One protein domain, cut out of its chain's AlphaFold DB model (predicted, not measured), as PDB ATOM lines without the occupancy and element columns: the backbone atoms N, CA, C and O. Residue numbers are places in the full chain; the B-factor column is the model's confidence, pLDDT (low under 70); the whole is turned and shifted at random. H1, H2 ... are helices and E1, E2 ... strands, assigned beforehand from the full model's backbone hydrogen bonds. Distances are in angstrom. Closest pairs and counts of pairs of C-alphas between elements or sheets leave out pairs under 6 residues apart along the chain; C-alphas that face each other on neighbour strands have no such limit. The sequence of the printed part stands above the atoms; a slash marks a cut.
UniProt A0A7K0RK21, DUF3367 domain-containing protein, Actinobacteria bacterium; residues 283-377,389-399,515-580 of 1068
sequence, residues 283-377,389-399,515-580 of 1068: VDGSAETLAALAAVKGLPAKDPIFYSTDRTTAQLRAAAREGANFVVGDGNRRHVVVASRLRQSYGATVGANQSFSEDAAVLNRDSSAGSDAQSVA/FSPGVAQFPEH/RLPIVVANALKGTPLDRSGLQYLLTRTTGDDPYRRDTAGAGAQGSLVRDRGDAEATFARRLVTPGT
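Overview. This is residues 283 to 377, 389 to 399 and 515 to 580 of the 1068 residues of the protein "DUF3367 domain-containing protein" of Actinobacteria bacterium (UniProt A0A7K0RK21). With little regular structure, H1 packs on parallel strands E2 and E3; H2 and H4 share one end, loop 540 to 571 the other. Of 172 printed residues, 50 are in four helices and four strands, a mixed class. It is compact, radius of gyration of the C-alphas 17.6 A, spanning 55 by 35 by 28 A.

Along the chain. H1, residues 287 to 296, begins at C-alpha (236.924, 177.168, 189.316). E1 is 305 to 307, H2 313 to 321, E2 325 to 329, H3 370 to 373, H4 519 to 524, E3 533 to 539, 19.9 A long, and E4 572 to 577, ending at C-alpha (223.638, 162.766, 180.473).

Arrangement. E2 and E3 are parallel, N 328 and O 535 within hydrogen-bond range at 2.8 A. H2 and H4 touch, closest C-alphas 313 and 523, 5.1 A. H1, H2 and H4 have every O i to N i+4 pair within range.

Size, cuts and confidence. Cuts after 377 and 399 leave C-alpha gaps of 16.9 A and 20.2 A. Links E2 to H3 and E3 to E4 are long. pLDDT is under 70 at 366 to 368 and 550 to 561.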
ATOM      1  N   VAL A 283     232.991 167.818 190.697       97.81
ATOM      2  CA  VAL A 283     232.874 168.882 189.696       97.81
ATOM      3  C   VAL A 283     233.584 168.483 188.409       97.81
ATOM      4  O   VAL A 283     234.800 168.321 188.387       97.81
ATOM      5  N   ASP A 284     232.833 168.366 187.320       97.19
ATOM      6  CA  ASP A 284     233.358 168.224 185.963       97.19
ATOM      7  C   ASP A 284     233.351 169.593 185.278       97.19
ATOM      8  O   ASP A 284     232.363 170.018 184.682       97.19
ATOM      9  N   GLY A 285     234.425 170.348 185.495       95.19
ATOM     10  CA  GLY A 285     234.494 171.774 185.195       95.19
ATOM     11  C   GLY A 285     235.728 172.422 185.824       95.19
ATOM     12  O   GLY A 285     236.717 171.743 186.109       95.19
ATOM     13  N   SER A 286     235.696 173.739 186.023       94.75
ATOM     14  CA  SER A 286     236.809 174.546 186.562       94.75
ATOM     15  C   SER A 286     236.411 175.329 187.809       94.75
ATOM     16  O   SER A 286     235.320 175.147 188.356       94.75
ATOM     17  N   ALA A 287     237.294 176.198 188.297       96.00
ATOM     18  CA  ALA A 287     236.924 177.168 189.316       96.00
ATOM     19  C   ALA A 287     235.788 178.105 188.869       96.00
ATOM     20  O   ALA A 287     234.962 178.474 189.702       96.00
ATOM     21  N   GLU A 288     235.663 178.415 187.575       95.75
ATOM     22  CA  GLU A 288     234.515 179.170 187.052       95.75
ATOM     23  C   GLU A 288     233.195 178.406 187.247       95.75
ATOM     24  O   GLU A 288     232.170 179.002 187.571       95.75
ATOM     25  N   THR A 289     233.216 177.070 187.155       97.38
ATOM     26  CA  THR A 289     232.049 176.228 187.477       97.38
ATOM     27  C   THR A 289     231.678 176.312 188.957       97.38
ATOM     28  O   THR A 289     230.497 176.402 189.291       97.38
ATOM     29  N   LEU A 290     232.668 176.343 189.855       97.38
ATOM     30  CA  LEU A 290     232.433 176.571 191.285       97.38
ATOM     31  C   LEU A 290     231.901 177.980 191.559       97.38
ATOM     32  O   LEU A 290     231.024 178.141 192.402       97.38
ATOM     33  N   ALA A 291     232.387 178.994 190.840       97.56
ATOM     34  CA  ALA A 291     231.878 180.357 190.955       97.56
ATOM     35  C   ALA A 291     230.426 180.471 190.467       97.56
ATOM     36  O   ALA A 291     229.625 181.151 191.111       97.56
ATOM     37  N   ALA A 292     230.063 179.777 189.385       96.94
ATOM     38  CA  ALA A 292     228.680 179.684 188.927       96.94
ATOM     39  C   ALA A 292     227.794 178.968 189.961       96.94
ATOM     40  O   ALA A 292     226.720 179.466 190.286       96.94
ATOM     41  N   LEU A 293     228.266 177.855 190.542       97.25
ATOM     42  CA  LEU A 293     227.555 177.129 191.601       97.25
ATOM     43  C   LEU A 293     227.323 178.018 192.833       97.25
ATOM     44  O   LEU A 293     226.204 178.094 193.344       97.25
ATOM     45  N   ALA A 294     228.362 178.744 193.256       96.12
ATOM     46  CA  ALA A 294     228.304 179.688 194.365       96.12
ATOM     47  C   ALA A 294     227.257 180.792 194.145       96.12
ATOM     48  O   ALA A 294     226.616 181.202 195.107       96.12
ATOM     49  N   ALA A 295     227.058 181.236 192.900       94.94
ATOM     50  CA  ALA A 295     226.079 182.265 192.558       94.94
ATOM     51  C   ALA A 295     224.623 181.773 192.590       94.94
ATOM     52  O   ALA A 295     223.743 182.538 192.968       94.94
ATOM     53  N   VAL A 296     224.353 180.525 192.181       93.56
ATOM     54  CA  VAL A 296     222.969 180.015 192.063       93.56
ATOM     55  C   VAL A 296     222.478 179.243 193.287       93.56
ATOM     56  O   VAL A 296     221.277 179.210 193.538       93.56
ATOM     57  N   LYS A 297     223.375 178.586 194.033       85.94
ATOM     58  CA  LYS A 297     223.019 177.719 195.175       85.94
ATOM     59  C   LYS A 297     223.930 177.870 196.397       85.94
ATOM     60  O   LYS A 297     223.643 177.286 197.440       85.94
ATOM     61  N   GLY A 298     225.025 178.623 196.284       88.50
ATOM     62  CA  GLY A 298     226.116 178.582 197.258       88.50
ATOM     63  C   GLY A 298     226.981 177.322 197.115       88.50
ATOM     64  O   GLY A 298     226.747 176.470 196.260       88.50
ATOM     65  N   LEU A 299     228.017 177.208 197.949       92.38
ATOM     66  CA  LEU A 299     228.897 176.033 198.004       92.38
ATOM     67  C   LEU A 299     228.587 175.190 199.247       92.38
ATOM     68  O   LEU A 299     228.287 175.763 200.299       92.38
ATOM     69  N   PRO A 300     228.708 173.849 199.182       89.50
ATOM     70  CA  PRO A 300     228.481 173.011 200.352       89.50
ATOM     71  C   PRO A 300     229.487 173.355 201.454       89.50
ATOM     72  O   PRO A 300     230.695 173.449 201.221       89.50
ATOM     73  N   ALA A 301     229.004 173.534 202.682       84.38
ATOM     74  CA  ALA A 301     229.860 173.928 203.799       84.38
ATOM     75  C   ALA A 301     230.766 172.783 204.287       84.38
ATOM     76  O   ALA A 301     231.899 173.045 204.693       84.38
ATOM     77  N   LYS A 302     230.267 171.539 204.239       86.94
ATOM     78  CA  LYS A 302     230.903 170.362 204.853       86.94
ATOM     79  C   LYS A 302     231.331 169.285 203.858       86.94
ATOM     80  O   LYS A 302     232.237 168.533 204.186       86.94
ATOM     81  N   ASP A 303     230.743 169.219 202.668       92.44
ATOM     82  CA  ASP A 303     231.035 168.119 201.743       92.44
ATOM     83  C   ASP A 303     232.431 168.279 201.116       92.44
ATOM     84  O   ASP A 303     232.810 169.395 200.727       92.44
ATOM     85  N   PRO A 304     233.215 167.196 200.989       95.94
ATOM     86  CA  PRO A 304     234.480 167.244 200.271       95.94
ATOM     87  C   PRO A 304     234.241 167.471 198.775       95.94
ATOM     88  O   PRO A 304     233.381 166.828 198.167       95.94
ATOM     89  N   ILE A 305     235.005 168.395 198.183       97.38
ATOM     90  CA  ILE A 305     234.871 168.759 196.765       97.38
ATOM     91  C   ILE A 305     236.040 168.175 195.970       97.38
ATOM     92  O   ILE A 305     237.195 168.400 196.321       97.38
ATOM     93  N   PHE A 306     235.764 167.479 194.872       96.81
ATOM     94  CA  PHE A 306     236.785 166.934 193.974       96.81
ATOM     95  C   PHE A 306     236.514 167.347 192.533       96.81
ATOM     96  O   PHE A 306     235.357 167.390 192.121       96.81
ATOM     97  N   TYR A 307     237.561 167.595 191.743       96.19
ATOM     98  CA  TYR A 307     237.398 167.637 190.292       96.19
ATOM     99  C   TYR A 307     237.283 166.218 189.727       96.19
ATOM    100  O   TYR A 307     237.921 165.288 190.222       96.19
ATOM    101  N   SER A 308     236.483 166.052 188.675       95.38
ATOM    102  CA  SER A 308     236.308 164.782 187.960       95.38
ATOM    103  C   SER A 308     237.642 164.213 187.460       95.38
ATOM    104  O   SER A 308     237.892 163.022 187.610       95.38
ATOM    105  N   THR A 309     238.516 165.079 186.941       92.88
ATOM    106  CA  THR A 309     239.852 164.766 186.404       92.88
ATOM    107  C   THR A 309     240.841 164.287 187.461       92.88
ATOM    108  O   THR A 309     241.811 163.604 187.160       92.88
ATOM    109  N   ASP A 310     240.581 164.600 188.729       92.19
ATOM    110  CA  ASP A 310     241.422 164.166 189.844       92.19
ATOM    111  C   ASP A 310     241.047 162.759 190.340       92.19
ATOM    112  O   ASP A 310     241.620 162.247 191.309       92.19
ATOM    113  N   ARG A 311     240.058 162.129 189.697       93.31
ATOM    114  CA  ARG A 311     239.504 160.828 190.057       93.31
ATOM    115  C   ARG A 311     239.579 159.868 188.880       93.31
ATOM    116  O   ARG A 311     239.279 160.190 187.738       93.31
ATOM    117  N   THR A 312     239.892 158.619 189.190       94.38
ATOM    118  CA  THR A 312     239.743 157.519 188.233       94.38
ATOM    119  C   THR A 312     238.265 157.207 187.988       94.38
ATOM    120  O   THR A 312     237.414 157.421 188.855       94.38
ATOM    121  N   THR A 313     237.947 156.583 186.851       95.94
ATOM    122  CA  THR A 313     236.591 156.087 186.557       95.94
ATOM    123  C   THR A 313     236.035 155.194 187.672       95.94
ATOM    124  O   THR A 313     234.859 155.292 188.017       95.94
ATOM    125  N   ALA A 314     236.872 154.343 188.276       97.25
ATOM    126  CA  ALA A 314     236.461 153.479 189.381       97.25
ATOM    127  C   ALA A 314     236.060 154.285 190.629       97.25
ATOM    128  O   ALA A 314     235.037 153.984 191.242       97.25
ATOM    129  N   GLN A 315     236.819 155.335 190.961       96.25
ATOM    130  CA  GLN A 315     236.504 156.243 192.068       96.25
ATOM    131  C   GLN A 315     235.232 157.052 191.802       96.25
ATOM    132  O   GLN A 315     234.419 157.191 192.708       96.25
ATOM    133  N   LEU A 316     235.006 157.524 190.570       97.25
ATOM    134  CA  LEU A 316     233.767 158.230 190.210       97.25
ATOM    135  C   LEU A 316     232.535 157.327 190.360       97.25
ATOM    136  O   LEU A 316     231.528 157.737 190.932       97.25
ATOM    137  N   ARG A 317     232.622 156.065 189.920       97.56
ATOM    138  CA  ARG A 317     231.540 155.082 190.106       97.56
ATOM    139  C   ARG A 317     231.320 154.713 191.573       97.56
ATOM    140  O   ARG A 317     230.187 154.439 191.958       97.56
ATOM    141  N   ALA A 318     232.380 154.667 192.382       96.19
ATOM    142  CA  ALA A 318     232.262 154.456 193.824       96.19
ATOM    143  C   ALA A 318     231.562 155.642 194.499       96.19
ATOM    144  O   ALA A 318     230.563 155.435 195.178       96.19
ATOM    145  N   ALA A 319     231.992 156.870 194.195       96.06
ATOM    146  CA  ALA A 319     231.368 158.094 194.690       96.06
ATOM    147  C   ALA A 319     229.874 158.163 194.324       96.06
ATOM    148  O   ALA A 319     229.056 158.546 195.154       96.06
ATOM    149  N   ALA A 320     229.491 157.725 193.119       96.06
ATOM    150  CA  ALA A 320     228.085 157.629 192.732       96.06
ATOM    151  C   ALA A 320     227.284 156.674 193.639       96.06
ATOM    152  O   ALA A 320     226.232 157.048 194.156       96.06
ATOM    153  N   ARG A 321     227.808 155.470 193.910       94.06
ATOM    154  CA  ARG A 321     227.174 154.506 194.834       94.06
ATOM    155  C   ARG A 321     227.084 155.028 196.271       94.06
ATOM    156  O   ARG A 321     226.132 154.709 196.973       94.06
ATOM    157  N   GLU A 322     228.047 155.849 196.676       94.19
ATOM    158  CA  GLU A 322     228.088 156.559 197.963       94.19
ATOM    159  C   GLU A 322     227.232 157.844 197.971       94.19
ATOM    160  O   GLU A 322     227.232 158.587 198.949       94.19
ATOM    161  N   GLY A 323     226.491 158.107 196.889       95.38
ATOM    162  CA  GLY A 323     225.533 159.203 196.753       95.38
ATOM    163  C   GLY A 323     226.140 160.588 196.555       95.38
ATOM    164  O   GLY A 323     225.590 161.581 197.024       95.38
ATOM    165  N   ALA A 324     227.271 160.670 195.853       96.31
ATOM    166  CA  ALA A 324     227.863 161.940 195.456       96.31
ATOM    167  C   ALA A 324     226.912 162.801 194.605       96.31
ATOM    168  O   ALA A 324     226.110 162.298 193.814       96.31
ATOM    169  N   ASN A 325     227.069 164.116 194.732       96.38
ATOM    170  CA  ASN A 325     226.458 165.099 193.850       96.38
ATOM    171  C   ASN A 325     227.450 165.444 192.738       96.38
ATOM    172  O   ASN A 325     228.563 165.891 193.015       96.38
ATOM    173  N   PHE A 326     227.055 165.245 191.484       97.81
ATOM    174  CA  PHE A 326     227.870 165.578 190.319       97.81
ATOM    175  C   PHE A 326     227.422 166.911 189.724       97.81
ATOM    176  O   PHE A 326     226.251 167.078 189.395       97.81
ATOM    177  N   VAL A 327     228.353 167.844 189.547       98.12
ATOM    178  CA  VAL A 327     228.121 169.139 188.899       98.12
ATOM    179  C   VAL A 327     228.984 169.211 187.650       98.12
ATOM    180  O   VAL A 327     230.207 169.218 187.746       98.12
ATOM    181  N   VAL A 328     228.362 169.278 186.479       98.50
ATOM    182  CA  VAL A 328     229.052 169.425 185.193       98.50
ATOM    183  C   VAL A 328     228.852 170.854 184.707       98.50
ATOM    184  O   VAL A 328     227.717 171.317 184.603       98.50
ATOM    185  N   GLY A 329     229.931 171.573 184.413       97.81
ATOM    186  CA  GLY A 329     229.838 172.969 183.996       97.81
ATOM    187  C   GLY A 329     230.724 173.325 182.819       97.81
ATOM    188  O   GLY A 329     231.740 172.686 182.555       97.81
ATOM    189  N   ASP A 330     230.349 174.399 182.131       96.62
ATOM    190  CA  ASP A 330     231.036 174.872 180.931       96.62
ATOM    191  C   ASP A 330     232.217 175.822 181.211       96.62
ATOM    192  O   ASP A 330     232.680 176.519 180.311       96.62
ATOM    193  N   GLY A 331     232.691 175.866 182.460       93.56
ATOM    194  CA  GLY A 331     233.739 176.790 182.908       93.56
ATOM    195  C   GLY A 331     235.161 176.348 182.551       93.56
ATOM    196  O   GLY A 331     236.070 177.169 182.497       93.56
ATOM    197  N   ASN A 332     235.406 175.054 182.301       94.62
ATOM    198  CA  ASN A 332     236.740 174.572 181.910       94.62
ATOM    199  C   ASN A 332     236.967 174.724 180.404       94.62
ATOM    200  O   ASN A 332     237.087 173.733 179.686       94.62
ATOM    201  N   ARG A 333     236.933 175.952 179.899       95.00
ATOM    202  CA  ARG A 333     236.946 176.215 178.457       95.00
ATOM    203  C   ARG A 333     238.321 176.003 177.856       95.00
ATOM    204  O   ARG A 333     239.346 176.359 178.431       95.00
ATOM    205  N   ARG A 334     238.343 175.443 176.652       94.75
ATOM    206  CA  ARG A 334     239.554 175.367 175.847       94.75
ATOM    207  C   ARG A 334     239.790 176.730 175.204       94.75
ATOM    208  O   ARG A 334     239.172 177.047 174.198       94.75
ATOM    209  N   HIS A 335     240.668 177.528 175.798       93.88
ATOM    210  CA  HIS A 335     241.031 178.863 175.320       93.88
ATOM    211  C   HIS A 335     242.436 179.264 175.792       93.88
ATOM    212  O   HIS A 335     243.020 178.608 176.658       93.88
ATOM    213  N   VAL A 336     242.968 180.350 175.232       93.38
ATOM    214  CA  VAL A 336     244.197 180.978 175.734       93.38
ATOM    215  C   VAL A 336     243.912 181.879 176.931       93.38
ATOM    216  O   VAL A 336     242.840 182.485 177.027       93.38
ATOM    217  N   VAL A 337     244.901 182.001 177.815       92.25
ATOM    218  CA  VAL A 337     244.878 182.891 178.974       92.25
ATOM    219  C   VAL A 337     246.070 183.839 178.917       92.25
ATOM    220  O   VAL A 337     247.209 183.413 178.757       92.25
ATOM    221  N   VAL A 338     245.830 185.133 179.100       90.81
ATOM    222  CA  VAL A 338     246.863 186.173 179.071       90.81
ATOM    223  C   VAL A 338     247.251 186.527 180.499       90.81
ATOM    224  O   VAL A 338     246.663 187.406 181.127       90.81
ATOM    225  N   ALA A 339     248.257 185.832 181.032       87.44
ATOM    226  CA  ALA A 339     248.692 185.999 182.422       87.44
ATOM    227  C   ALA A 339     249.177 187.427 182.758       87.44
ATOM    228  O   ALA A 339     249.126 187.826 183.920       87.44
ATOM    229  N   SER A 340     249.604 188.203 181.752       86.00
ATOM    230  CA  SER A 340     250.031 189.612 181.842       86.00
ATOM    231  C   SER A 340     248.876 190.620 181.877       86.00
ATOM    232  O   SER A 340     249.104 191.822 181.740       86.00
ATOM    233  N   ARG A 341     247.626 190.168 182.020       88.12
ATOM    234  CA  ARG A 341     246.436 191.024 182.016       88.12
ATOM    235  C   ARG A 341     245.454 190.596 183.114       88.12
ATOM    236  O   ARG A 341     245.286 189.411 183.382       88.12
ATOM    237  N   LEU A 342     244.777 191.570 183.726       89.25
ATOM    238  CA  LEU A 342     243.692 191.351 184.707       89.25
ATOM    239  C   LEU A 342     242.287 191.542 184.096       89.25
ATOM    240  O   LEU A 342     241.281 191.149 184.678       89.25
ATOM    241  N   ARG A 343     242.228 192.131 182.899       88.25
ATOM    242  CA  ARG A 343     241.051 192.330 182.039       88.25
ATOM    243  C   ARG A 343     241.445 191.970 180.607       88.25
ATOM    244  O   ARG A 343     242.620 192.100 180.275       88.25
ATOM    245  N   GLN A 344     240.517 191.505 179.777       86.31
ATOM    246  CA  GLN A 344     240.806 190.955 178.441       86.31
ATOM    247  C   GLN A 344     241.829 189.813 178.475       86.31
ATOM    248  O   GLN A 344     242.667 189.660 177.587       86.31
ATOM    249  N   SER A 345     241.765 189.023 179.546       89.12
ATOM    250  CA  SER A 345     242.722 187.968 179.861       89.12
ATOM    251  C   SER A 345     242.347 186.599 179.295       89.12
ATOM    252  O   SER A 345     243.112 185.662 179.478       89.12
ATOM    253  N   TYR A 346     241.195 186.459 178.634       91.31
ATOM    254  CA  TYR A 346     240.679 185.176 178.147       91.31
ATOM    255  C   TYR A 346     240.280 185.266 176.678       91.31
ATOM    256  O   TYR A 346     239.493 186.142 176.306       91.31
ATOM    257  N   GLY A 347     240.812 184.344 175.873       92.31
ATOM    258  CA  GLY A 347     240.482 184.188 174.457       92.31
ATOM    259  C   GLY A 347     239.147 183.485 174.210       92.31
ATOM    260  O   GLY A 347     238.435 183.093 175.139       92.31
ATOM    261  N   ALA A 348     238.818 183.316 172.928       93.56
ATOM    262  CA  ALA A 348     237.642 182.569 172.496       93.56
ATOM    263  C   ALA A 348     237.760 181.079 172.849       93.56
ATOM    264  O   ALA A 348     238.858 180.520 172.846       93.56
ATOM    265  N   THR A 349     236.623 180.436 173.122       95.44
ATOM    266  CA  THR A 349     236.563 178.974 173.218       95.44
ATOM    267  C   THR A 349     236.818 178.384 171.836       95.44
ATOM    268  O   THR A 349     236.150 178.763 170.879       95.44
ATOM    269  N   VAL A 350     237.768 177.460 171.733       94.75
ATOM    270  CA  VAL A 350     238.176 176.847 170.463       94.75
ATOM    271  C   VAL A 350     237.758 175.382 170.358       94.75
ATOM    272  O   VAL A 350     237.367 174.748 171.345       94.75
ATOM    273  N   GLY A 351     237.851 174.832 169.145       94.44
ATOM    274  CA  GLY A 351     237.575 173.424 168.878       94.44
ATOM    275  C   GLY A 351     238.557 172.467 169.563       94.44
ATOM    276  O   GLY A 351     239.695 172.824 169.878       94.44
ATOM    277  N   ALA A 352     238.127 171.219 169.767       92.75
ATOM    278  CA  ALA A 352     238.898 170.188 170.475       92.75
ATOM    279  C   ALA A 352     240.303 169.956 169.892       92.75
ATOM    280  O   ALA A 352     241.264 169.791 170.643       92.75
ATOM    281  N   ASN A 353     240.415 170.005 168.564       88.94
ATOM    282  CA  ASN A 353     241.647 169.715 167.833       88.94
ATOM    283  C   ASN A 353     242.437 170.975 167.452       88.94
ATOM    284  O   ASN A 353     243.486 170.865 166.823       88.94
ATOM    285  N   GLN A 354     241.962 172.171 167.820       88.12
ATOM    286  CA  GLN A 354     242.679 173.400 167.504       88.12
ATOM    287  C   GLN A 354     243.955 173.483 168.349       88.12
ATOM    288  O   GLN A 354     243.913 173.415 169.586       88.12
ATOM    289  N   SER A 355     245.096 173.613 167.676       84.94
ATOM    290  CA  SER A 355     246.392 173.836 168.308       84.94
ATOM    291  C   SER A 355     246.527 175.282 168.771       84.94
ATOM    292  O   SER A 355     246.069 176.208 168.102       84.94
ATOM    293  N   PHE A 356     247.210 175.477 169.894       85.94
ATOM    294  CA  PHE A 356     247.655 176.796 170.324       85.94
ATOM    295  C   PHE A 356     249.107 177.019 169.898       85.94
ATOM    296  O   PHE A 356     249.869 176.060 169.784       85.94
ATOM    297  N   SER A 357     249.484 178.281 169.681       82.69
ATOM    298  CA  SER A 357     250.893 178.663 169.525       82.69
ATOM    299  C   SER A 357     251.705 178.233 170.753       82.69
ATOM    300  O   SER A 357     251.188 178.250 171.870       82.69
ATOM    301  N   GLU A 358     252.984 177.895 170.569       79.56
ATOM    302  CA  GLU A 358     253.905 177.569 171.671       79.56
ATOM    303  C   GLU A 358     254.082 178.735 172.662       79.56
ATOM    304  O   GLU A 358     254.422 178.516 173.824       79.56
ATOM    305  N   ASP A 359     253.820 179.968 172.220       80.12
ATOM    306  CA  ASP A 359     253.867 181.166 173.062       80.12
ATOM    307  C   ASP A 359     252.552 181.423 173.824       80.12
ATOM    308  O   ASP A 359     252.460 182.367 174.611       80.12
ATOM    309  N   ALA A 360     251.519 180.601 173.610       87.81
ATOM    310  CA  ALA A 360     250.253 180.732 174.313       87.81
ATOM    311  C   ALA A 360     250.298 180.100 175.706       87.81
ATOM    312  O   ALA A 360     250.688 178.946 175.880       87.81
ATOM    313  N   ALA A 361     249.802 180.831 176.703       89.38
ATOM    314  CA  ALA A 361     249.513 180.254 178.007       89.38
ATOM    315  C   ALA A 361     248.093 179.671 178.024       89.38
ATOM    316  O   ALA A 361     247.137 180.280 177.544       89.38
ATOM    317  N   VAL A 362     247.959 178.475 178.598       88.81
ATOM    318  CA  VAL A 362     246.687 177.771 178.791       88.81
ATOM    319  C   VAL A 362     246.634 177.204 180.205       88.81
ATOM    320  O   VAL A 362     247.625 176.667 180.704       88.81
ATOM    321  N   LEU A 363     245.476 177.288 180.858       85.31
ATOM    322  CA  LEU A 363     245.240 176.613 182.135       85.31
ATOM    323  C   LEU A 363     244.754 175.184 181.865       85.31
ATOM    324  O   LEU A 363     243.559 174.904 181.847       85.31
ATOM    325  N   ASN A 364     245.696 174.271 181.611       78.00
ATOM    326  CA  ASN A 364     245.401 172.864 181.333       78.00
ATOM    327  C   ASN A 364     245.717 171.962 182.537       78.00
ATOM    328  O   ASN A 364     246.762 171.308 182.575       78.00
ATOM    329  N   ARG A 365     244.791 171.933 183.508       74.81
ATOM    330  CA  ARG A 365     244.943 171.227 184.798       74.81
ATOM    331  C   ARG A 365     245.195 169.724 184.655       74.81
ATOM    332  O   ARG A 365     245.862 169.147 185.512       74.81
ATOM    333  N   ASP A 366     244.677 169.110 183.592       69.31
ATOM    334  CA  ASP A 366     244.860 167.689 183.307       69.31
ATOM    335  C   ASP A 366     245.088 167.444 181.812       69.31
ATOM    336  O   ASP A 366     244.171 167.186 181.032       69.31
ATOM    337  N   SER A 367     246.362 167.488 181.423       64.06
ATOM    338  CA  SER A 367     246.780 167.160 180.058       64.06
ATOM    339  C   SER A 367     246.470 165.716 179.642       64.06
ATOM    340  O   SER A 367     246.407 165.453 178.443       64.06
ATOM    341  N   SER A 368     246.245 164.794 180.587       69.50
ATOM    342  CA  SER A 368     246.013 163.376 180.288       69.50
ATOM    343  C   SER A 368     244.580 163.076 179.840       69.50
ATOM    344  O   SER A 368     244.382 162.191 179.009       69.50
ATOM    345  N   ALA A 369     243.597 163.848 180.313       74.81
ATOM    346  CA  ALA A 369     242.196 163.747 179.894       74.81
ATOM    347  C   ALA A 369     241.892 164.478 178.568       74.81
ATOM    348  O   ALA A 369     240.793 164.356 178.025       74.81
ATOM    349  N   GLY A 370     242.851 165.242 178.031       86.81
ATOM    350  CA  GLY A 370     242.703 165.959 176.764       86.81
ATOM    351  C   GLY A 370     241.487 166.896 176.733       86.81
ATOM    352  O   GLY A 370     241.114 167.511 177.732       86.81
ATOM    353  N   SER A 371     240.848 167.013 175.567       92.12
ATOM    354  CA  SER A 371     239.662 167.860 175.393       92.12
ATOM    355  C   SER A 371     238.408 167.325 176.087       92.12
ATOM    356  O   SER A 371     237.438 168.069 176.213       92.12
ATOM    357  N   ASP A 372     238.378 166.069 176.537       93.62
ATOM    358  CA  ASP A 372     237.190 165.484 177.178       93.62
ATOM    359  C   ASP A 372     236.890 166.138 178.528       93.62
ATOM    360  O   ASP A 372     235.724 166.275 178.896       93.62
ATOM    361  N   ALA A 373     237.928 166.609 179.220       93.50
ATOM    362  CA  ALA A 373     237.813 167.407 180.436       93.50
ATOM    363  C   ALA A 373     237.460 168.878 180.175       93.50
ATOM    364  O   ALA A 373     237.162 169.610 181.119       93.50
ATOM    365  N   GLN A 374     237.515 169.339 178.924       95.19
ATOM    366  CA  GLN A 374     237.328 170.740 178.557       95.19
ATOM    367  C   GLN A 374     235.978 170.979 177.880       95.19
ATOM    368  O   GLN A 374     235.408 170.101 177.231       95.19
ATOM    369  N   SER A 375     235.506 172.217 177.995       96.88
ATOM    370  CA  SER A 375     234.451 172.748 177.143       96.88
ATOM    371  C   SER A 375     235.051 173.245 175.837       96.88
ATOM    372  O   SER A 375     235.985 174.047 175.860       96.88
ATOM    373  N   VAL A 376     234.540 172.765 174.708       97.25
ATOM    374  CA  VAL A 376     235.100 173.036 173.373       97.25
ATOM    375  C   VAL A 376     234.020 173.531 172.427       97.25
ATOM    376  O   VAL A 376     232.860 173.133 172.557       97.25
ATOM    377  N   ALA A 377     234.405 174.367 171.467       97.50
ATOM    378  CA  ALA A 377     233.512 174.759 170.387       97.50
ATOM    379  C   ALA A 377     233.292 173.584 169.426       97.50
ATOM    380  O   ALA A 377     234.231 172.887 169.036       97.50
ATOM    381  N   PHE A 389     246.023 184.608 165.649       89.38
ATOM    382  CA  PHE A 389     245.935 185.584 166.732       89.38
ATOM    383  C   PHE A 389     247.218 185.578 167.570       89.38
ATOM    384  O   PHE A 389     247.912 184.564 167.678       89.38
ATOM    385  N   SER A 390     247.502 186.702 168.216       89.50
ATOM    386  CA  SER A 390     248.602 186.878 169.156       89.50
ATOM    387  C   SER A 390     248.138 186.450 170.553       89.50
ATOM    388  O   SER A 390     247.250 187.079 171.135       89.50
ATOM    389  N   PRO A 391     248.720 185.403 171.158       86.81
ATOM    390  CA  PRO A 391     248.222 184.881 172.429       86.81
ATOM    391  C   PRO A 391     248.663 185.697 173.657       86.81
ATOM    392  O   PRO A 391     248.163 185.465 174.753       86.81
ATOM    393  N   GLY A 392     249.605 186.637 173.501       83.94
ATOM    394  CA  GLY A 392     250.180 187.441 174.593       83.94
ATOM    395  C   GLY A 392     249.585 188.846 174.767       83.94
ATOM    396  O   GLY A 392     250.041 189.600 175.627       83.94
ATOM    397  N   VAL A 393     248.596 189.221 173.953       85.69
ATOM    398  CA  VAL A 393     247.967 190.557 173.955       85.69
ATOM    399  C   VAL A 393     246.515 190.485 174.423       85.69
ATOM    400  O   VAL A 393     245.987 189.401 174.646       85.69
ATOM    401  N   ALA A 394     245.867 191.637 174.602       86.94
ATOM    402  CA  ALA A 394     244.457 191.697 174.979       86.94
ATOM    403  C   ALA A 394     243.573 190.865 174.030       86.94
ATOM    404  O   ALA A 394     243.712 190.960 172.813       86.94
ATOM    405  N   GLN A 395     242.677 190.060 174.601       88.44
ATOM    406  CA  GLN A 395     241.804 189.154 173.854       88.44
ATOM    407  C   GLN A 395     240.381 189.712 173.710       88.44
ATOM    408  O   GLN A 395     239.828 190.255 174.669       88.44
ATOM    409  N   PHE A 396     239.784 189.500 172.532       88.38
ATOM    410  CA  PHE A 396     238.446 189.973 172.147       88.38
ATOM    411  C   PHE A 396     237.598 188.818 171.577       88.38
ATOM    412  O   PHE A 396     237.425 188.711 170.361       88.38
ATOM    413  N   PRO A 397     237.107 187.887 172.417       91.06
ATOM    414  CA  PRO A 397     236.342 186.720 171.961       91.06
ATOM    415  C   PRO A 397     235.008 187.048 171.265       91.06
ATOM    416  O   PRO A 397     234.446 186.190 170.579       91.06
ATOM    417  N   GLU A 398     234.497 188.268 171.414       88.75
ATOM    418  CA  GLU A 398     233.369 188.808 170.650       88.75
ATOM    419  C   GLU A 398     233.678 189.009 169.160       88.75
ATOM    420  O   GLU A 398     232.758 189.050 168.352       88.75
ATOM    421  N   HIS A 399     234.961 189.054 168.789       91.06
ATOM    422  CA  HIS A 399     235.432 189.159 167.406       91.06
ATOM    423  C   HIS A 399     236.049 187.854 166.891       91.06
ATOM    424  O   HIS A 399     236.883 187.859 165.983       91.06
ATOM    425  N   ARG A 515     230.333 172.161 173.557       97.94
ATOM    426  CA  ARG A 515     230.226 170.859 174.226       97.94
ATOM    427  C   ARG A 515     230.829 170.970 175.620       97.94
ATOM    428  O   ARG A 515     231.976 171.385 175.737       97.94
ATOM    429  N   LEU A 516     230.090 170.559 176.650       97.94
ATOM    430  CA  LEU A 516     230.583 170.469 178.033       97.94
ATOM    431  C   LEU A 516     231.634 169.353 178.206       97.94
ATOM    432  O   LEU A 516     231.719 168.463 177.350       97.94
ATOM    433  N   PRO A 517     232.386 169.330 179.323       96.62
ATOM    434  CA  PRO A 517     233.199 168.177 179.687       96.62
ATOM    435  C   PRO A 517     232.353 166.897 179.744       96.62
ATOM    436  O   PRO A 517     231.170 166.928 180.095       96.62
ATOM    437  N   ILE A 518     232.950 165.767 179.363       96.38
ATOM    438  CA  ILE A 518     232.273 164.461 179.275       96.38
ATOM    439  C   ILE A 518     232.899 163.402 180.189       96.38
ATOM    440  O   ILE A 518     232.542 162.229 180.090       96.38
ATOM    441  N   VAL A 519     233.800 163.786 181.100       95.94
ATOM    442  CA  VAL A 519     234.513 162.854 181.992       95.94
ATOM    443  C   VAL A 519     233.524 162.118 182.896       95.94
ATOM    444  O   VAL A 519     233.523 160.887 182.940       95.94
ATOM    445  N   VAL A 520     232.631 162.850 183.567       96.75
ATOM    446  CA  VAL A 520     231.590 162.273 184.430       96.75
ATOM    447  C   VAL A 520     230.589 161.463 183.612       96.75
ATOM    448  O   VAL A 520     230.257 160.341 183.995       96.75
ATOM    449  N   ALA A 521     230.146 161.986 182.467       96.38
ATOM    450  CA  ALA A 521     229.183 161.296 181.610       96.38
ATOM    451  C   ALA A 521     229.719 159.934 181.130       96.38
ATOM    452  O   ALA A 521     229.033 158.917 181.243       96.38
ATOM    453  N   ASN A 522     230.971 159.892 180.665       95.88
ATOM    454  CA  ASN A 522     231.627 158.665 180.222       95.88
ATOM    455  C   ASN A 522     231.890 157.706 181.389       95.88
ATOM    456  O   ASN A 522     231.667 156.499 181.264       95.88
ATOM    457  N   ALA A 523     232.331 158.223 182.539       96.81
ATOM    458  CA  ALA A 523     232.633 157.399 183.703       96.81
ATOM    459  C   ALA A 523     231.386 156.714 184.283       96.81
ATOM    460  O   ALA A 523     231.449 155.541 184.660       96.81
ATOM    461  N   LEU A 524     230.258 157.427 184.338       97.12
ATOM    462  CA  LEU A 524     229.023 156.966 184.975       97.12
ATOM    463  C   LEU A 524     228.075 156.210 184.039       97.12
ATOM    464  O   LEU A 524     227.060 155.695 184.508       97.12
ATOM    465  N   LYS A 525     228.395 156.082 182.748       94.44
ATOM    466  CA  LYS A 525     227.587 155.309 181.797       94.44
ATOM    467  C   LYS A 525     227.302 153.897 182.328       94.44
ATOM    468  O   LYS A 525     228.227 153.168 182.695       94.44
ATOM    469  N   GLY A 526     226.022 153.526 182.385       91.44
ATOM    470  CA  GLY A 526     225.559 152.230 182.900       91.44
ATOM    471  C   GLY A 526     225.709 152.030 184.417       91.44
ATOM    472  O   GLY A 526     225.524 150.916 184.900       91.44
ATOM    473  N   THR A 527     226.058 153.070 185.179       93.81
ATOM    474  CA  THR A 527     226.148 153.008 186.648       93.81
ATOM    475  C   THR A 527     224.798 153.386 187.270       93.81
ATOM    476  O   THR A 527     224.180 154.342 186.804       93.81
ATOM    477  N   PRO A 528     224.317 152.691 188.320       91.75
ATOM    478  CA  PRO A 528     223.151 153.140 189.077       91.75
ATOM    479  C   PRO A 528     223.413 154.502 189.729       91.75
ATOM    480  O   PRO A 528     224.436 154.692 190.384       91.75
ATOM    481  N   LEU A 529     222.500 155.450 189.521       93.44
ATOM    482  CA  LEU A 529     222.604 156.836 190.001       93.44
ATOM    483  C   LEU A 529     221.416 157.222 190.903       93.44
ATOM    484  O   LEU A 529     221.129 158.402 191.089       93.44
ATOM    485  N   ASP A 530     220.656 156.247 191.398       92.75
ATOM    486  CA  ASP A 530     219.454 156.423 192.226       92.75
ATOM    487  C   ASP A 530     219.715 157.217 193.515       92.75
ATOM    488  O   ASP A 530     218.833 157.940 193.970       92.75
ATOM    489  N   ARG A 531     220.941 157.160 194.047       93.62
ATOM    490  CA  ARG A 531     221.365 157.910 195.241       93.62
ATOM    491  C   ARG A 531     222.214 159.148 194.937       93.62
ATOM    492  O   ARG A 531     222.650 159.811 195.870       93.62
ATOM    493  N   SER A 532     222.473 159.456 193.664       95.50
ATOM    494  CA  SER A 532     223.357 160.554 193.242       95.50
ATOM    495  C   SER A 532     222.573 161.720 192.647       95.50
ATOM    496  O   SER A 532     221.720 161.515 191.778       95.50
ATOM    497  N   GLY A 533     222.911 162.945 193.050       95.88
ATOM    498  CA  GLY A 533     222.460 164.157 192.365       95.88
ATOM    499  C   GLY A 533     223.273 164.428 191.097       95.88
ATOM    500  O   GLY A 533     224.456 164.089 191.019       95.88
ATOM    501  N   LEU A 534     222.650 165.056 190.100       97.12
ATOM    502  CA  LEU A 534     223.299 165.499 188.867       97.12
ATOM    503  C   LEU A 534     222.820 166.901 188.493       97.12
ATOM    504  O   LEU A 534     221.627 167.124 188.294       97.12
ATOM    505  N   GLN A 535     223.761 167.825 188.341       97.50
ATOM    506  CA  GLN A 535     223.500 169.214 187.995       97.50
ATOM    507  C   GLN A 535     224.345 169.644 186.793       97.50
ATOM    508  O   GLN A 535     225.533 169.328 186.724       97.50
ATOM    509  N   TYR A 536     223.751 170.404 185.874       98.38
ATOM    510  CA  TYR A 536     224.476 171.110 184.815       98.38
ATOM    511  C   TYR A 536     224.447 172.613 185.061       98.38
ATOM    512  O   TYR A 536     223.378 173.161 185.329       98.38
ATOM    513  N   LEU A 537     225.600 173.271 184.940       98.19
ATOM    514  CA  LEU A 537     225.751 174.722 185.054       98.19
ATOM    515  C   LEU A 537     226.272 175.293 183.738       98.19
ATOM    516  O   LEU A 537     227.368 174.957 183.295       98.19
ATOM    517  N   LEU A 538     225.470 176.148 183.116       98.31
ATOM    518  CA  LEU A 538     225.725 176.709 181.795       98.31
ATOM    519  C   LEU A 538     225.857 178.222 181.922       98.31
ATOM    520  O   LEU A 538     224.952 178.860 182.460       98.31
ATOM    521  N   THR A 539     226.954 178.789 181.433       96.25
ATOM    522  CA  THR A 539     227.259 180.216 181.585       96.25
ATOM    523  C   THR A 539     227.425 180.909 180.237       96.25
ATOM    524  O   THR A 539     228.009 180.362 179.298       96.25
ATOM    525  N   ARG A 540     226.919 182.140 180.126       94.12
ATOM    526  CA  ARG A 540     227.125 182.974 178.936       94.12
ATOM    527  C   ARG A 540     228.507 183.625 178.955       94.12
ATOM    528  O   ARG A 540     228.972 184.116 179.980       94.12
ATOM    529  N   THR A 541     229.158 183.665 177.800       92.06
ATOM    530  CA  THR A 541     230.419 184.379 177.585       92.06
ATOM    531  C   THR A 541     230.146 185.860 177.378       92.06
ATOM    532  O   THR A 541     229.638 186.270 176.335       92.06
ATOM    533  N   THR A 542     230.504 186.669 178.362       89.25
ATOM    534  CA  THR A 542     230.219 188.108 178.384       89.25
ATOM    535  C   THR A 542     231.491 188.955 178.384       89.25
ATOM    536  O   THR A 542     232.601 188.427 178.520       89.25
ATOM    537  N   GLY A 543     231.330 190.272 178.242       86.81
ATOM    538  CA  GLY A 543     232.412 191.242 178.421       86.81
ATOM    539  C   GLY A 543     232.907 191.351 179.873       86.81
ATOM    540  O   GLY A 543     232.368 190.741 180.797       86.81
ATOM    541  N   ASP A 544     233.928 192.180 180.103       85.50
ATOM    542  CA  ASP A 544     234.576 192.362 181.418       85.50
ATOM    543  C   ASP A 544     233.750 193.196 182.412       85.50
ATOM    544  O   ASP A 544     234.224 193.469 183.508       85.50
ATOM    545  N   ASP A 545     232.555 193.652 182.034       83.62
ATOM    546  CA  ASP A 545     231.590 194.320 182.917       83.62
ATOM    547  C   ASP A 545     230.159 193.983 182.438       83.62
ATOM    548  O   ASP A 545     229.479 194.800 181.811       83.62
ATOM    549  N   PRO A 546     229.700 192.731 182.642       83.50
ATOM    550  CA  PRO A 546     228.491 192.201 182.002       83.50
ATOM    551  C   PRO A 546     227.199 192.922 182.407       83.50
ATOM    552  O   PRO A 546     226.192 192.846 181.703       83.50
ATOM    553  N   TYR A 547     227.215 193.639 183.533       83.06
ATOM    554  CA  TYR A 547     226.052 194.346 184.075       83.06
ATOM    555  C   TYR A 547     226.034 195.833 183.692       83.06
ATOM    556  O   TYR A 547     225.091 196.552 184.036       83.06
ATOM    557  N   ARG A 548     227.058 196.306 182.967       77.44
ATOM    558  CA  ARG A 548     227.199 197.688 182.489       77.44
ATOM    559  C   ARG A 548     227.726 197.683 181.054       77.44
ATOM    560  O   ARG A 548     228.914 197.840 180.800       77.44
ATOM    561  N   ARG A 549     226.814 197.522 180.098       71.88
ATOM    562  CA  ARG A 549     227.132 197.289 178.683       71.88
ATOM    563  C   ARG A 549     226.976 198.539 177.845       71.88
ATOM    564  O   ARG A 549     225.850 198.967 177.586       71.88
ATOM    565  N   ASP A 550     228.075 199.112 177.374       63.69
ATOM    566  CA  ASP A 550     227.957 200.154 176.364       63.69
ATOM    567  C   ASP A 550     227.627 199.529 175.002       63.69
ATOM    568  O   ASP A 550     228.437 198.838 174.397       63.69
ATOM    569  N   THR A 551     226.409 199.760 174.513       60.56
ATOM    570  CA  THR A 551     226.010 199.380 173.151       60.56
ATOM    571  C   THR A 551     226.530 200.369 172.102       60.56
ATOM    572  O   THR A 551     226.339 200.155 170.900       60.56
ATOM    573  N   ALA A 552     227.158 201.486 172.504       50.94
ATOM    574  CA  ALA A 552     227.929 202.329 171.598       50.94
ATOM    575  C   ALA A 552     229.249 201.657 171.284       50.94
ATOM    576  O   ALA A 552     230.186 201.804 172.057       50.94
ATOM    577  N   GLY A 553     229.284 201.016 170.113       51.91
ATOM    578  CA  GLY A 553     230.480 200.739 169.328       51.91
ATOM    579  C   GLY A 553     231.638 200.234 170.170       51.91
ATOM    580  O   GLY A 553     232.407 201.042 170.700       51.91
ATOM    581  N   ALA A 554     231.792 198.908 170.219       51.19
ATOM    582  CA  ALA A 554     233.103 198.318 170.443       51.19
ATOM    583  C   ALA A 554     234.097 199.157 169.630       51.19
ATOM    584  O   ALA A 554     233.861 199.322 168.426       51.19
ATOM    585  N   GLY A 555     235.080 199.791 170.285       53.28
ATOM    586  CA  GLY A 555     236.027 200.698 169.651       53.28
ATOM    587  C   GLY A 555     236.430 200.111 168.314       53.28
ATOM    588  O   GLY A 555     236.611 198.889 168.225       53.28
ATOM    589  N   ALA A 556     236.431 200.945 167.277       54.47
ATOM    590  CA  ALA A 556     236.789 200.519 165.938       54.47
ATOM    591  C   ALA A 556     238.034 199.623 166.046       54.47
ATOM    592  O   ALA A 556     239.030 199.973 166.681       54.47
ATOM    593  N   GLN A 557     237.879 198.376 165.598       59.56
ATOM    594  CA  GLN A 557     238.929 197.354 165.611       59.56
ATOM    595  C   GLN A 557     239.373 196.754 166.966       59.56
ATOM    596  O   GLN A 557     240.430 196.132 167.029       59.56
ATOM    597  N   GLY A 558     238.591 196.865 168.050       57.44
ATOM    598  CA  GLY A 558     238.896 196.169 169.312       57.44
ATOM    599  C   GLY A 558     240.160 196.707 169.993       57.44
ATOM    600  O   GLY A 558     241.094 195.971 170.296       57.44
ATOM    601  N   SER A 559     240.229 198.024 170.200       61.12
ATOM    602  CA  SER A 559     241.440 198.696 170.698       61.12
ATOM    603  C   SER A 559     241.416 199.031 172.195       61.12
ATOM    604  O   SER A 559     242.477 199.141 172.816       61.12
ATOM    605  N   LEU A 560     240.231 199.175 172.804       69.06
ATOM    606  CA  LEU A 560     240.072 199.609 174.196       69.06
ATOM    607  C   LEU A 560     239.463 198.522 175.088       69.06
ATOM    608  O   LEU A 560     238.426 197.949 174.773       69.06
ATOM    609  N   VAL A 561     240.043 198.340 176.281       69.62
ATOM    610  CA  VAL A 561     239.557 197.390 177.307       69.62
ATOM    611  C   VAL A 561     238.096 197.630 177.689       69.62
ATOM    612  O   VAL A 561     237.337 196.691 177.907       69.62
ATOM    613  N   ARG A 562     237.694 198.903 177.772       70.00
ATOM    614  CA  ARG A 562     236.335 199.309 178.166       70.00
ATOM    615  C   ARG A 562     235.266 199.005 177.115       70.00
ATOM    616  O   ARG A 562     234.090 199.077 177.436       70.00
ATOM    617  N   ASP A 563     235.686 198.710 175.892       71.62
ATOM    618  CA  ASP A 563     234.801 198.503 174.752       71.62
ATOM    619  C   ASP A 563     234.554 197.000 174.492       71.62
ATOM    620  O   ASP A 563     233.960 196.645 173.476       71.62
ATOM    621  N   ARG A 564     235.009 196.119 175.404       77.50
ATOM    622  CA  ARG A 564     234.810 194.666 175.317       77.50
ATOM    623  C   ARG A 564     233.317 194.316 175.329       77.50
ATOM    624  O   ARG A 564     232.610 194.663 176.277       77.50
ATOM    625  N   GLY A 565     232.869 193.592 174.308       80.31
ATOM    626  CA  GLY A 565     231.488 193.141 174.134       80.31
ATOM    627  C   GLY A 565     231.197 191.753 174.713       80.31
ATOM    628  O   GLY A 565     232.088 191.044 175.182       80.31
ATOM    629  N   ASP A 566     229.923 191.357 174.658       86.75
ATOM    630  CA  ASP A 566     229.512 189.982 174.944       86.75
ATOM    631  C   ASP A 566     229.885 189.095 173.752       86.75
ATOM    632  O   ASP A 566     229.478 189.360 172.623       86.75
ATOM    633  N   ALA A 567     230.643 188.026 173.998       88.62
ATOM    634  CA  ALA A 567     230.974 187.072 172.944       88.62
ATOM    635  C   ALA A 567     229.772 186.194 172.561       88.62
ATOM    636  O   ALA A 567     229.717 185.649 171.461       88.62
ATOM    637  N   GLU A 568     228.794 186.060 173.451       90.88
ATOM    638  CA  GLU A 568     227.564 185.316 173.213       90.88
ATOM    639  C   GLU A 568     226.348 186.225 173.422       90.88
ATOM    640  O   GLU A 568     226.044 186.617 174.551       90.88
ATOM    641  N   ALA A 569     225.631 186.538 172.336       86.50
ATOM    642  CA  ALA A 569     224.334 187.224 172.387       86.50
ATOM    643  C   ALA A 569     223.216 186.296 172.900       86.50
ATOM    644  O   ALA A 569     222.332 186.706 173.645       86.50
ATOM    645  N   THR A 570     223.299 185.019 172.535       91.25
ATOM    646  CA  THR A 570     222.653 183.870 173.181       91.25
ATOM    647  C   THR A 570     223.702 182.763 173.269       91.25
ATOM    648  O   THR A 570     224.796 182.915 172.722       91.25
ATOM    649  N   PHE A 571     223.417 181.660 173.955       94.56
ATOM    650  CA  PHE A 571     224.346 180.537 174.018       94.56
ATOM    651  C   PHE A 571     223.658 179.220 173.682       94.56
ATOM    652  O   PHE A 571     222.496 179.018 174.035       94.56
ATOM    653  N   ALA A 572     224.410 178.305 173.070       97.19
ATOM    654  CA  ALA A 572     224.030 176.913 172.864       97.19
ATOM    655  C   ALA A 572     225.072 175.989 173.510       97.19
ATOM    656  O   ALA A 572     226.286 176.170 173.359       97.19
ATOM    657  N   ARG A 573     224.600 175.004 174.272       98.25
ATOM    658  CA  ARG A 573     225.431 174.045 175.002       98.25
ATOM    659  C   ARG A 573     224.996 172.631 174.689       98.25
ATOM    660  O   ARG A 573     223.836 172.290 174.891       98.25
ATOM    661  N   ARG A 574     225.932 171.785 174.264       98.06
ATOM    662  CA  ARG A 574     225.698 170.348 174.147       98.06
ATOM    663  C   ARG A 574     226.155 169.663 175.426       98.06
ATOM    664  O   ARG A 574     227.342 169.675 175.753       98.06
ATOM    665  N   LEU A 575     225.217 169.039 176.125       96.75
ATOM    666  CA  LEU A 575     225.502 168.221 177.299       96.75
ATOM    667  C   LEU A 575     225.266 166.741 176.996       96.75
ATOM    668  O   LEU A 575     224.544 166.385 176.059       96.75
ATOM    669  N   VAL A 576     225.907 165.882 177.785       97.25
ATOM    670  CA  VAL A 576     225.728 164.428 177.750       97.25
ATOM    671  C   VAL A 576     225.302 163.982 179.137       97.25
ATOM    672  O   VAL A 576     226.018 164.226 180.109       97.25
ATOM    673  N   THR A 577     224.143 163.338 179.226       95.44
ATOM    674  CA  THR A 577     223.638 162.766 180.473       95.44
ATOM    675  C   THR A 577     223.883 161.255 180.540       95.44
ATOM    676  O   THR A 577     223.541 160.548 179.586       95.44
ATOM    677  N   PRO A 578     224.458 160.741 181.650       95.62
ATOM    678  CA  PRO A 578     224.743 159.317 181.840       95.62
ATOM    679  C   PRO A 578     223.495 158.466 182.125       95.62
ATOM    680  O   PRO A 578     223.607 157.249 182.235       95.62
ATOM    681  N   GLY A 579     222.315 159.078 182.274       92.88
ATOM    682  CA  GLY A 579     221.068 158.361 182.519       92.88
ATOM    683  C   GLY A 579     219.832 159.239 182.330       92.88
ATOM    684  O   GLY A 579     219.900 160.464 182.355       92.88
ATOM    685  N   THR A 580     218.664 158.621 182.164       94.50
ATOM    686  CA  THR A 580     217.410 159.389 182.083       94.50
ATOM    687  C   THR A 580     217.104 160.047 183.433       94.50
ATOM    688  O   THR A 580     217.124 159.387 184.479       94.50
TER     689      THR A 580